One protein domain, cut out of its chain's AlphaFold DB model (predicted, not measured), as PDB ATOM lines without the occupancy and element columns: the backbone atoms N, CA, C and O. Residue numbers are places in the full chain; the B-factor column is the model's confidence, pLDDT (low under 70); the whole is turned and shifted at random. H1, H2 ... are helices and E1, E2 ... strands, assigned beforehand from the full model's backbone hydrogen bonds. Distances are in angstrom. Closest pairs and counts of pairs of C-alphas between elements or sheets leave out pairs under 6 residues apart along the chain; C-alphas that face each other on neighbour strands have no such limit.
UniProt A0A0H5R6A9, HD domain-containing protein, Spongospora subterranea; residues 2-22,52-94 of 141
ATOM      1  N   LYS A   2     172.593 177.965 164.687       90.56
ATOM      2  CA  LYS A   2     172.512 176.579 164.198       90.56
ATOM      3  C   LYS A   2     173.155 175.684 165.240       90.56
ATOM      4  O   LYS A   2     174.182 176.057 165.795       90.56
ATOM      5  N   GLN A   3     172.560 174.521 165.454       94.69
ATOM      6  CA  GLN A   3     173.080 173.518 166.369       94.69
ATOM      7  C   GLN A   3     173.602 172.324 165.584       94.69
ATOM      8  O   GLN A   3     172.982 171.901 164.603       94.69
ATOM      9  N   ILE A   4     174.753 171.800 165.993       95.25
ATOM     10  CA  ILE A   4     175.336 170.581 165.433       95.25
ATOM     11  C   ILE A   4     175.539 169.585 166.568       95.25
ATOM     12  O   ILE A   4     176.125 169.918 167.591       95.25
ATOM     13  N   MET A   5     175.044 168.362 166.375       96.56
ATOM     14  CA  MET A   5     175.300 167.261 167.295       96.56
ATOM     15  C   MET A   5     176.691 166.687 167.022       96.56
ATOM     16  O   MET A   5     176.940 166.139 165.946       96.56
ATOM     17  N   ASP A   6     177.573 166.808 168.002       96.12
ATOM     18  CA  ASP A   6     178.913 166.246 168.022       96.12
ATOM     19  C   ASP A   6     178.974 165.076 169.027       96.12
ATOM     20  O   ASP A   6     178.464 165.190 170.143       96.12
ATOM     21  N   PRO A   7     179.567 163.926 168.667       94.81
ATOM     22  CA  PRO A   7     179.606 162.763 169.552       94.81
ATOM     23  C   PRO A   7     180.491 162.946 170.796       94.81
ATOM     24  O   PRO A   7     180.367 162.152 171.724       94.81
ATOM     25  N   ILE A   8     181.386 163.940 170.819       96.56
ATOM     26  CA  ILE A   8     182.307 164.202 171.933       96.56
ATOM     27  C   ILE A   8     181.766 165.314 172.832       96.56
ATOM     28  O   ILE A   8     181.772 165.176 174.054       96.56
ATOM     29  N   HIS A   9     181.276 166.399 172.237       96.12
ATOM     30  CA  HIS A   9     180.850 167.606 172.949       96.12
ATOM     31  C   HIS A   9     179.324 167.744 173.084       96.12
ATOM     32  O   HIS A   9     178.848 168.662 173.746       96.12
ATOM     33  N   GLY A  10     178.539 166.839 172.495       96.25
ATOM     34  CA  GLY A  10     177.082 166.929 172.494       96.25
ATOM     35  C   GLY A  10     176.582 168.007 171.534       96.25
ATOM     36  O   GLY A  10     177.041 168.107 170.400       96.25
ATOM     37  N   LEU A  11     175.596 168.796 171.956       97.06
ATOM     38  CA  LEU A  11     175.008 169.826 171.104       97.06
ATOM     39  C   LEU A  11     175.872 171.093 171.129       97.06
ATOM     40  O   LEU A  11     175.979 171.742 172.164       97.06
ATOM     41  N   ILE A  12     176.462 171.445 169.988       97.31
ATOM     42  CA  ILE A  12     177.301 172.639 169.828       97.31
ATOM     43  C   ILE A  12     176.487 173.753 169.164       97.31
ATOM     44  O   ILE A  12     175.979 173.577 168.050       97.31
ATOM     45  N   ASP A  13     176.419 174.913 169.820       95.69
ATOM     46  CA  ASP A  13     175.858 176.147 169.267       95.69
ATOM     47  C   ASP A  13     176.883 176.881 168.392       95.69
ATOM     48  O   ASP A  13     178.001 177.189 168.814       95.69
ATOM     49  N   ILE A  14     176.490 177.193 167.156       96.19
ATOM     50  CA  ILE A  14     177.354 177.867 166.184       96.19
ATOM     51  C   ILE A  14     176.827 179.267 165.871       96.19
ATOM     52  O   ILE A  14     175.665 179.447 165.467       96.19
ATOM     53  N   ASP A  15     177.722 180.248 166.011       94.69
ATOM     54  CA  ASP A  15     177.471 181.649 165.690       94.69
ATOM     55  C   ASP A  15     177.153 181.833 164.195       94.69
ATOM     56  O   ASP A  15     177.795 181.203 163.344       94.69
ATOM     57  N   PRO A  16     176.192 182.702 163.831       93.88
ATOM     58  CA  PRO A  16     175.816 182.958 162.437       93.88
ATOM     59  C   PRO A  16     176.986 183.301 161.504       93.88
ATOM     60  O   PRO A  16     176.982 182.928 160.328       93.88
ATOM     61  N   GLU A  17     177.991 184.003 162.012       91.81
ATOM     62  CA  GLU A  17     179.195 184.380 161.282       91.81
ATOM     63  C   GLU A  17     180.096 183.172 160.996       91.81
ATOM     64  O   GLU A  17     180.669 183.070 159.911       91.81
ATOM     65  N   LEU A  18     180.181 182.218 161.928       94.44
ATOM     66  CA  LEU A  18     180.966 180.995 161.760       94.44
ATOM     67  C   LEU A  18     180.278 180.005 160.817       94.44
ATOM     68  O   LEU A  18     180.958 179.331 160.047       94.44
ATOM     69  N   ILE A  19     178.940 179.956 160.802       95.31
ATOM     70  CA  ILE A  19     178.180 179.137 159.838       95.31
ATOM     71  C   ILE A  19     178.572 179.494 158.404       95.31
ATOM     72  O   ILE A  19     178.814 178.608 157.590       95.31
ATOM     73  N   GLN A  20     178.692 180.789 158.107       92.00
ATOM     74  CA  GLN A  20     179.083 181.256 156.779       92.00
ATOM     75  C   GLN A  20     180.503 180.817 156.395       92.00
ATOM     76  O   GLN A  20     180.738 180.539 155.223       92.00
ATOM     77  N   MET A  21     181.433 180.687 157.354       92.62
ATOM     78  CA  MET A  21     182.749 180.080 157.099       92.62
ATOM     79  C   MET A  21     182.638 178.577 156.855       92.62
ATOM     80  O   MET A  21     183.258 178.051 155.930       92.62
ATOM     81  N   ILE A  22     181.841 177.887 157.677       95.62
ATOM     82  CA  ILE A  22     181.641 176.439 157.590       95.62
ATOM     83  C   ILE A  22     181.060 176.059 156.232       95.62
ATOM     84  O   ILE A  22     181.503 175.081 155.634       95.62
ATOM     85  N   GLY A  52     184.978 167.570 161.812       96.81
ATOM     86  CA  GLY A  52     184.377 167.456 163.148       96.81
ATOM     87  C   GLY A  52     185.303 168.019 164.223       96.81
ATOM     88  O   GLY A  52     184.880 168.815 165.053       96.81
ATOM     89  N   HIS A  53     186.596 167.695 164.122       96.62
ATOM     90  CA  HIS A  53     187.638 168.220 165.007       96.62
ATOM     91  C   HIS A  53     187.705 169.756 164.995       96.62
ATOM     92  O   HIS A  53     187.753 170.374 166.055       96.62
ATOM     93  N   SER A  54     187.642 170.393 163.823       97.31
ATOM     94  CA  SER A  54     187.636 171.856 163.696       97.31
ATOM     95  C   SER A  54     186.416 172.506 164.357       97.31
ATOM     96  O   SER A  54     186.554 173.540 165.009       97.31
ATOM     97  N   ILE A  55     185.228 171.901 164.235       97.62
ATOM     98  CA  ILE A  55     184.013 172.390 164.910       97.62
ATOM     99  C   ILE A  55     184.148 172.249 166.430       97.62
ATOM    100  O   ILE A  55     183.911 173.218 167.150       97.62
ATOM    101  N   GLY A  56     184.582 171.082 166.916       97.50
ATOM    102  CA  GLY A  56     184.820 170.854 168.343       97.50
ATOM    103  C   GLY A  56     185.861 171.818 168.918       97.50
ATOM    104  O   GLY A  56     185.627 172.439 169.951       97.50
ATOM    105  N   THR A  57     186.961 172.047 168.195       97.75
ATOM    106  CA  THR A  57     188.013 172.999 168.590       97.75
ATOM    107  C   THR A  57     187.467 174.420 168.722       97.75
ATOM    108  O   THR A  57     187.785 175.113 169.684       97.75
ATOM    109  N   SER A  58     186.615 174.854 167.787       97.62
ATOM    110  CA  SER A  58     185.946 176.159 167.862       97.62
ATOM    111  C   SER A  58     185.058 176.283 169.106       97.62
ATOM    112  O   SER A  58     185.093 177.314 169.777       97.62
ATOM    113  N   SER A  59     184.308 175.229 169.450       97.19
ATOM    114  CA  SER A  59     183.469 175.194 170.656       97.19
ATOM    115  C   SER A  59     184.309 175.309 171.926       97.19
ATOM    116  O   SER A  59     184.097 176.218 172.722       97.19
ATOM    117  N   VAL A  60     185.324 174.452 172.067       97.69
ATOM    118  CA  VAL A  60     186.198 174.420 173.250       97.69
ATOM    119  C   VAL A  60     186.959 175.739 173.420       97.69
ATOM    120  O   VAL A  60     187.161 176.194 174.545       97.69
ATOM    121  N   ALA A  61     187.357 176.388 172.322       97.44
ATOM    122  CA  ALA A  61     187.982 177.708 172.367       97.44
ATOM    123  C   ALA A  61     187.031 178.788 172.922       97.44
ATOM    124  O   ALA A  61     187.467 179.654 173.681       97.44
ATOM    125  N   GLY A  62     185.740 178.718 172.577       96.69
ATOM    126  CA  GLY A  62     184.699 179.570 173.155       96.69
ATOM    127  C   GLY A  62     184.514 179.316 174.650       96.69
ATOM    128  O   GLY A  62     184.641 180.246 175.442       96.69
ATOM    129  N   ASP A  63     184.333 178.051 175.040       96.56
ATOM    130  CA  ASP A  63     184.155 177.657 176.445       96.56
ATOM    131  C   ASP A  63     185.342 178.092 177.318       96.56
ATOM    132  O   ASP A  63     185.177 178.539 178.457       96.56
ATOM    133  N   LEU A  64     186.564 177.983 176.785       96.88
ATOM    134  CA  LEU A  64     187.775 178.445 177.454       96.88
ATOM    135  C   LEU A  64     187.734 179.956 177.708       96.88
ATOM    136  O   LEU A  64     188.011 180.388 178.827       96.88
ATOM    137  N   LEU A  65     187.385 180.756 176.699       96.38
ATOM    138  CA  LEU A  65     187.284 182.205 176.869       96.38
ATOM    139  C   LEU A  65     186.167 182.604 177.826       96.38
ATOM    140  O   LEU A  65     186.378 183.502 178.638       96.38
ATOM    141  N   ASP A  66     185.027 181.923 177.797       95.19
ATOM    142  CA  ASP A  66     183.935 182.176 178.736       95.19
ATOM    143  C   ASP A  66     184.357 181.865 180.178       95.19
ATOM    144  O   ASP A  66     184.021 182.594 181.116       95.19
ATOM    145  N   ASN A  67     185.155 180.814 180.382       97.31
ATOM    146  CA  ASN A  67     185.748 180.506 181.681       97.31
ATOM    147  C   ASN A  67     186.740 181.581 182.136       97.31
ATOM    148  O   ASN A  67     186.661 182.026 183.281       97.31
ATOM    149  N   ILE A  68     187.637 182.028 181.252       97.44
ATOM    150  CA  ILE A  68     188.607 183.089 181.557       97.44
ATOM    151  C   ILE A  68     187.881 184.401 181.870       97.44
ATOM    152  O   ILE A  68     188.190 185.044 182.869       97.44
ATOM    153  N   SER A  69     186.878 184.770 181.073       96.38
ATOM    154  CA  SER A  69     186.083 185.988 181.255       96.38
ATOM    155  C   SER A  69     185.365 186.003 182.607       96.38
ATOM    156  O   SER A  69     185.382 187.009 183.316       96.38
ATOM    157  N   ARG A  70     184.812 184.857 183.031       96.31
ATOM    158  CA  ARG A  70     184.202 184.706 184.363       96.31
ATOM    159  C   ARG A  70     185.224 184.749 185.499       96.31
ATOM    160  O   ARG A  70     184.932 185.319 186.546       96.31
ATOM    161  N   ALA A  71     186.390 184.135 185.315       97.88
ATOM    162  CA  ALA A  71     187.435 184.080 186.334       97.88
ATOM    163  C   ALA A  71     188.189 185.412 186.491       97.88
ATOM    164  O   ALA A  71     188.667 185.722 187.580       97.88
ATOM    165  N   GLN A  72     188.305 186.194 185.414       97.06
ATOM    166  CA  GLN A  72     189.081 187.432 185.359       97.06
ATOM    167  C   GLN A  72     188.306 188.550 184.632       97.06
ATOM    168  O   GLN A  72     188.677 188.936 183.519       97.06
ATOM    169  N   PRO A  73     187.259 189.124 185.258       95.50
ATOM    170  CA  PRO A  73     186.426 190.156 184.630       95.50
ATOM    171  C   PRO A  73     187.201 191.414 184.203       95.50
ATOM    172  O   PRO A  73     186.815 192.094 183.251       95.50
ATOM    173  N   ASP A  74     188.321 191.706 184.869       97.38
ATOM    174  CA  ASP A  74     189.176 192.864 184.580       97.38
ATOM    175  C   ASP A  74     189.831 192.812 183.191       97.38
ATOM    176  O   ASP A  74     190.201 193.858 182.655       97.38
ATOM    177  N   LEU A  75     189.928 191.621 182.581       95.62
ATOM    178  CA  LEU A  75     190.420 191.455 181.210       95.62
ATOM    179  C   LEU A  75     189.456 192.030 180.165       95.62
ATOM    180  O   LEU A  75     189.886 192.308 179.051       95.62
ATOM    181  N   LYS A  76     188.175 192.231 180.518       95.19
ATOM    182  CA  LYS A  76     187.147 192.839 179.654       95.19
ATOM    183  C   LYS A  76     187.058 192.192 178.266       95.19
ATOM    184  O   LYS A  76     186.904 192.896 177.269       95.19
ATOM    185  N   ILE A  77     187.124 190.860 178.221       94.50
ATOM    186  CA  ILE A  77     187.016 190.084 176.981       94.50
ATOM    187  C   ILE A  77     185.692 190.421 176.296       94.50
ATOM    188  O   ILE A  77     184.606 190.261 176.860       94.50
ATOM    189  N   THR A  78     185.792 190.915 175.070       94.94
ATOM    190  CA  THR A  78     184.654 191.372 174.283       94.94
ATOM    191  C   THR A  78     184.036 190.224 173.481       94.94
ATOM    192  O   THR A  78     184.746 189.310 173.058       94.94
ATOM    193  N   PRO A  79     182.732 190.290 173.142       92.62
ATOM    194  CA  PRO A  79     182.114 189.309 172.244       92.62
ATOM    195  C   PRO A  79     182.827 189.192 170.886       92.62
ATOM    196  O   PRO A  79     182.854 188.120 170.282       92.62
ATOM    197  N   ARG A  80     183.444 190.287 170.413       91.69
ATOM    198  CA  ARG A  80     184.268 190.302 169.197       91.69
ATOM    199  C   ARG A  80     185.504 189.414 169.342       91.69
ATOM    200  O   ARG A  80     185.795 188.653 168.426       91.69
ATOM    201  N   GLU A  81     186.227 189.512 170.453       93.00
ATOM    202  CA  GLU A  81     187.411 188.682 170.707       93.00
ATOM    203  C   GLU A  81     187.036 187.207 170.837       93.00
ATOM    204  O   GLU A  81     187.699 186.361 170.236       93.00
ATOM    205  N   THR A  82     185.924 186.901 171.514       94.50
ATOM    206  CA  THR A  82     185.396 185.533 171.576       94.50
ATOM    207  C   THR A  82     185.111 184.980 170.186       94.50
ATOM    208  O   THR A  82     185.590 183.899 169.845       94.50
ATOM    209  N   LEU A  83     184.413 185.738 169.337       94.88
ATOM    210  CA  LEU A  83     184.126 185.317 167.967       94.88
ATOM    211  C   LEU A  83     185.405 185.101 167.139       94.88
ATOM    212  O   LEU A  83     185.498 184.123 166.397       94.88
ATOM    213  N   LEU A  84     186.402 185.980 167.275       94.12
ATOM    214  CA  LEU A  84     187.683 185.865 166.570       94.12
ATOM    215  C   LEU A  84     188.473 184.623 166.994       94.12
ATOM    216  O   LEU A  84     189.025 183.933 166.138       94.12
ATOM    217  N   ILE A  85     188.501 184.306 168.287       95.75
ATOM    218  CA  ILE A  85     189.182 183.111 168.794       95.75
ATOM    219  C   ILE A  85     188.436 181.837 168.394       95.75
ATOM    220  O   ILE A  85     189.072 180.878 167.951       95.75
ATOM    221  N   LYS A  86     187.098 181.835 168.432       96.69
ATOM    222  CA  LYS A  86     186.301 180.727 167.886       96.69
ATOM    223  C   LYS A  86     186.561 180.538 166.389       96.69
ATOM    224  O   LYS A  86     186.712 179.399 165.950       96.69
ATOM    225  N   ALA A  87     186.671 181.621 165.614       95.69
ATOM    226  CA  ALA A  87     187.019 181.571 164.193       95.69
ATOM    227  C   ALA A  87     188.444 181.041 163.960       95.69
ATOM    228  O   ALA A  87     188.660 180.240 163.053       95.69
ATOM    229  N   ALA A  88     189.412 181.436 164.790       92.69
ATOM    230  CA  ALA A  88     190.775 180.912 164.728       92.69
ATOM    231  C   ALA A  88     190.809 179.402 165.017       92.69
ATOM    232  O   ALA A  88     191.392 178.643 164.242       92.69
ATOM    233  N   GLY A  89     190.117 178.952 166.070       95.56
ATOM    234  CA  GLY A  89     189.972 177.531 166.397       95.56
ATOM    235  C   GLY A  89     189.266 176.738 165.296       95.56
ATOM    236  O   GLY A  89     189.674 175.625 164.976       95.56
ATOM    237  N   LEU A  90     188.264 177.330 164.646       96.25
ATOM    238  CA  LEU A  90     187.583 176.727 163.503       96.25
ATOM    239  C   LEU A  90     188.547 176.536 162.318       96.25
ATOM    240  O   LEU A  90     188.620 175.462 161.731       96.25
ATOM    241  N   CYS A  91     189.323 177.564 161.985       93.62
ATOM    242  CA  CYS A  91     190.143 177.602 160.776       93.62
ATOM    243  C   CYS A  91     191.544 176.979 160.917       93.62
ATOM    244  O   CYS A  91     192.231 176.852 159.904       93.62
ATOM    245  N   HIS A  92     191.976 176.587 162.124       92.12
ATOM    246  CA  HIS A  92     193.364 176.165 162.387       92.12
ATOM    247  C   HIS A  92     193.847 175.005 161.499       92.12
ATOM    248  O   HIS A  92     195.013 174.959 161.122       92.12
ATOM    249  N   ASP A  93     192.930 174.117 161.112       90.69
ATOM    250  CA  ASP A  93     193.215 172.899 160.349       90.69
ATOM    251  C   ASP A  93     192.958 173.033 158.838       90.69
ATOM    252  O   ASP A  93     193.116 172.064 158.090       90.69
ATOM    253  N   LEU A  94     192.587 174.224 158.348       89.00
ATOM    254  CA  LEU A  94     192.294 174.438 156.923       89.00
ATOM    255  C   LEU A  94     193.487 174.129 156.013       89.00
ATOM    256  O   LEU A  94     193.285 173.676 154.886       89.00
TER     257      LEU A  94
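AT A GLANCE: This is residues 2 to 22 and 52 to 94 of the 141 residues of the protein "HD domain-containing protein" of Spongospora subterranea (UniProt A0A0H5R6A9). The model is a helical hairpin, the long H2 and the shorter H3 side by side, with a small two-strand hairpin, E1 and E2, set beside the first part of H2 and the short H1 near the later part of H3. The free turn at the other end, residues 70 to 76, sticks out beyond the rest. The printed part has 64 residues, with two named strands and three named helices in the order E1, E2, H1, H2, H3; the sheet E1 - E2 is antiparallel and the class is mostly helix. The whole is compact, with a radius of gyration of the C-alphas of 11.8 A, and elongated in outline, spanning 33 by 21 by 21 A.

HOW THE PARTS SIT: E1, residues 2 to 6, and E2, residues 10 to 14, form a hairpin of antiparallel neighbours, with 149 degrees between their directions. N 6 and O 10 are 2.8 A apart and N 12 and O 4 are 2.9 A apart, both within hydrogen-bond range. H1, residues 16 to 22, comes closest to E1 with the C-alphas of Pro 16 and Lys 2, 7.4 A apart. H2, residues 52 to 71, comes near this sheet with its residues 52 to 60; its closest C-alphas to E2 are those of Ser 59 and Ile 12, 6.7 A apart. H3, residues 79 to 91, touches H2 and forms a helical hairpin with it, opposite ways at a shallow tilt of 29 degrees; the closest C-alphas are those of Ser 58 and Gly 89, 4.5 A apart. H1 and H3 are close but not clearly touching, the closest C-alphas being those of Leu 18 and Ala 87, 6.5 A apart; they run the same way at a shallow tilt of 13 degrees. H1 and H2 are apart, and H3 is apart from E1 and E2. In H2 and H3 every O i to N i+4 pair is within hydrogen-bond range; in H1 1 of 3 is, beside 2 of 4 O i to N i+3 pairs.

IN THESE COORDINATES: E1 begins at C-alpha 2, at (172.512, 176.579, 164.198), and measures 12.7 A from first to last C-alpha. E2 measures 12.6 A and H1 10.0 A. H2, the longest helix, runs 28.7 A from C-alpha 52 at (184.377, 167.456, 163.148) to C-alpha 71. H3 measures 18.2 A and ends at C-alpha 91, at (190.143, 177.602, 160.776).

THE WHOLE: The C-alphas farthest apart in the domain are those of Pro 7 and Asp 74, at 35.0 A. Residues 23 to 51 are not printed, and C-alphas 22 and 52 are 10.9 A apart across this cut, which lies in the link from H1 to H2. Of the links that are printed whole, E1 to E2 and E2 to H1 are tight, and H2 to H3 is short. The mean pLDDT of the printed part is 95.4, and no printed residue is under 70.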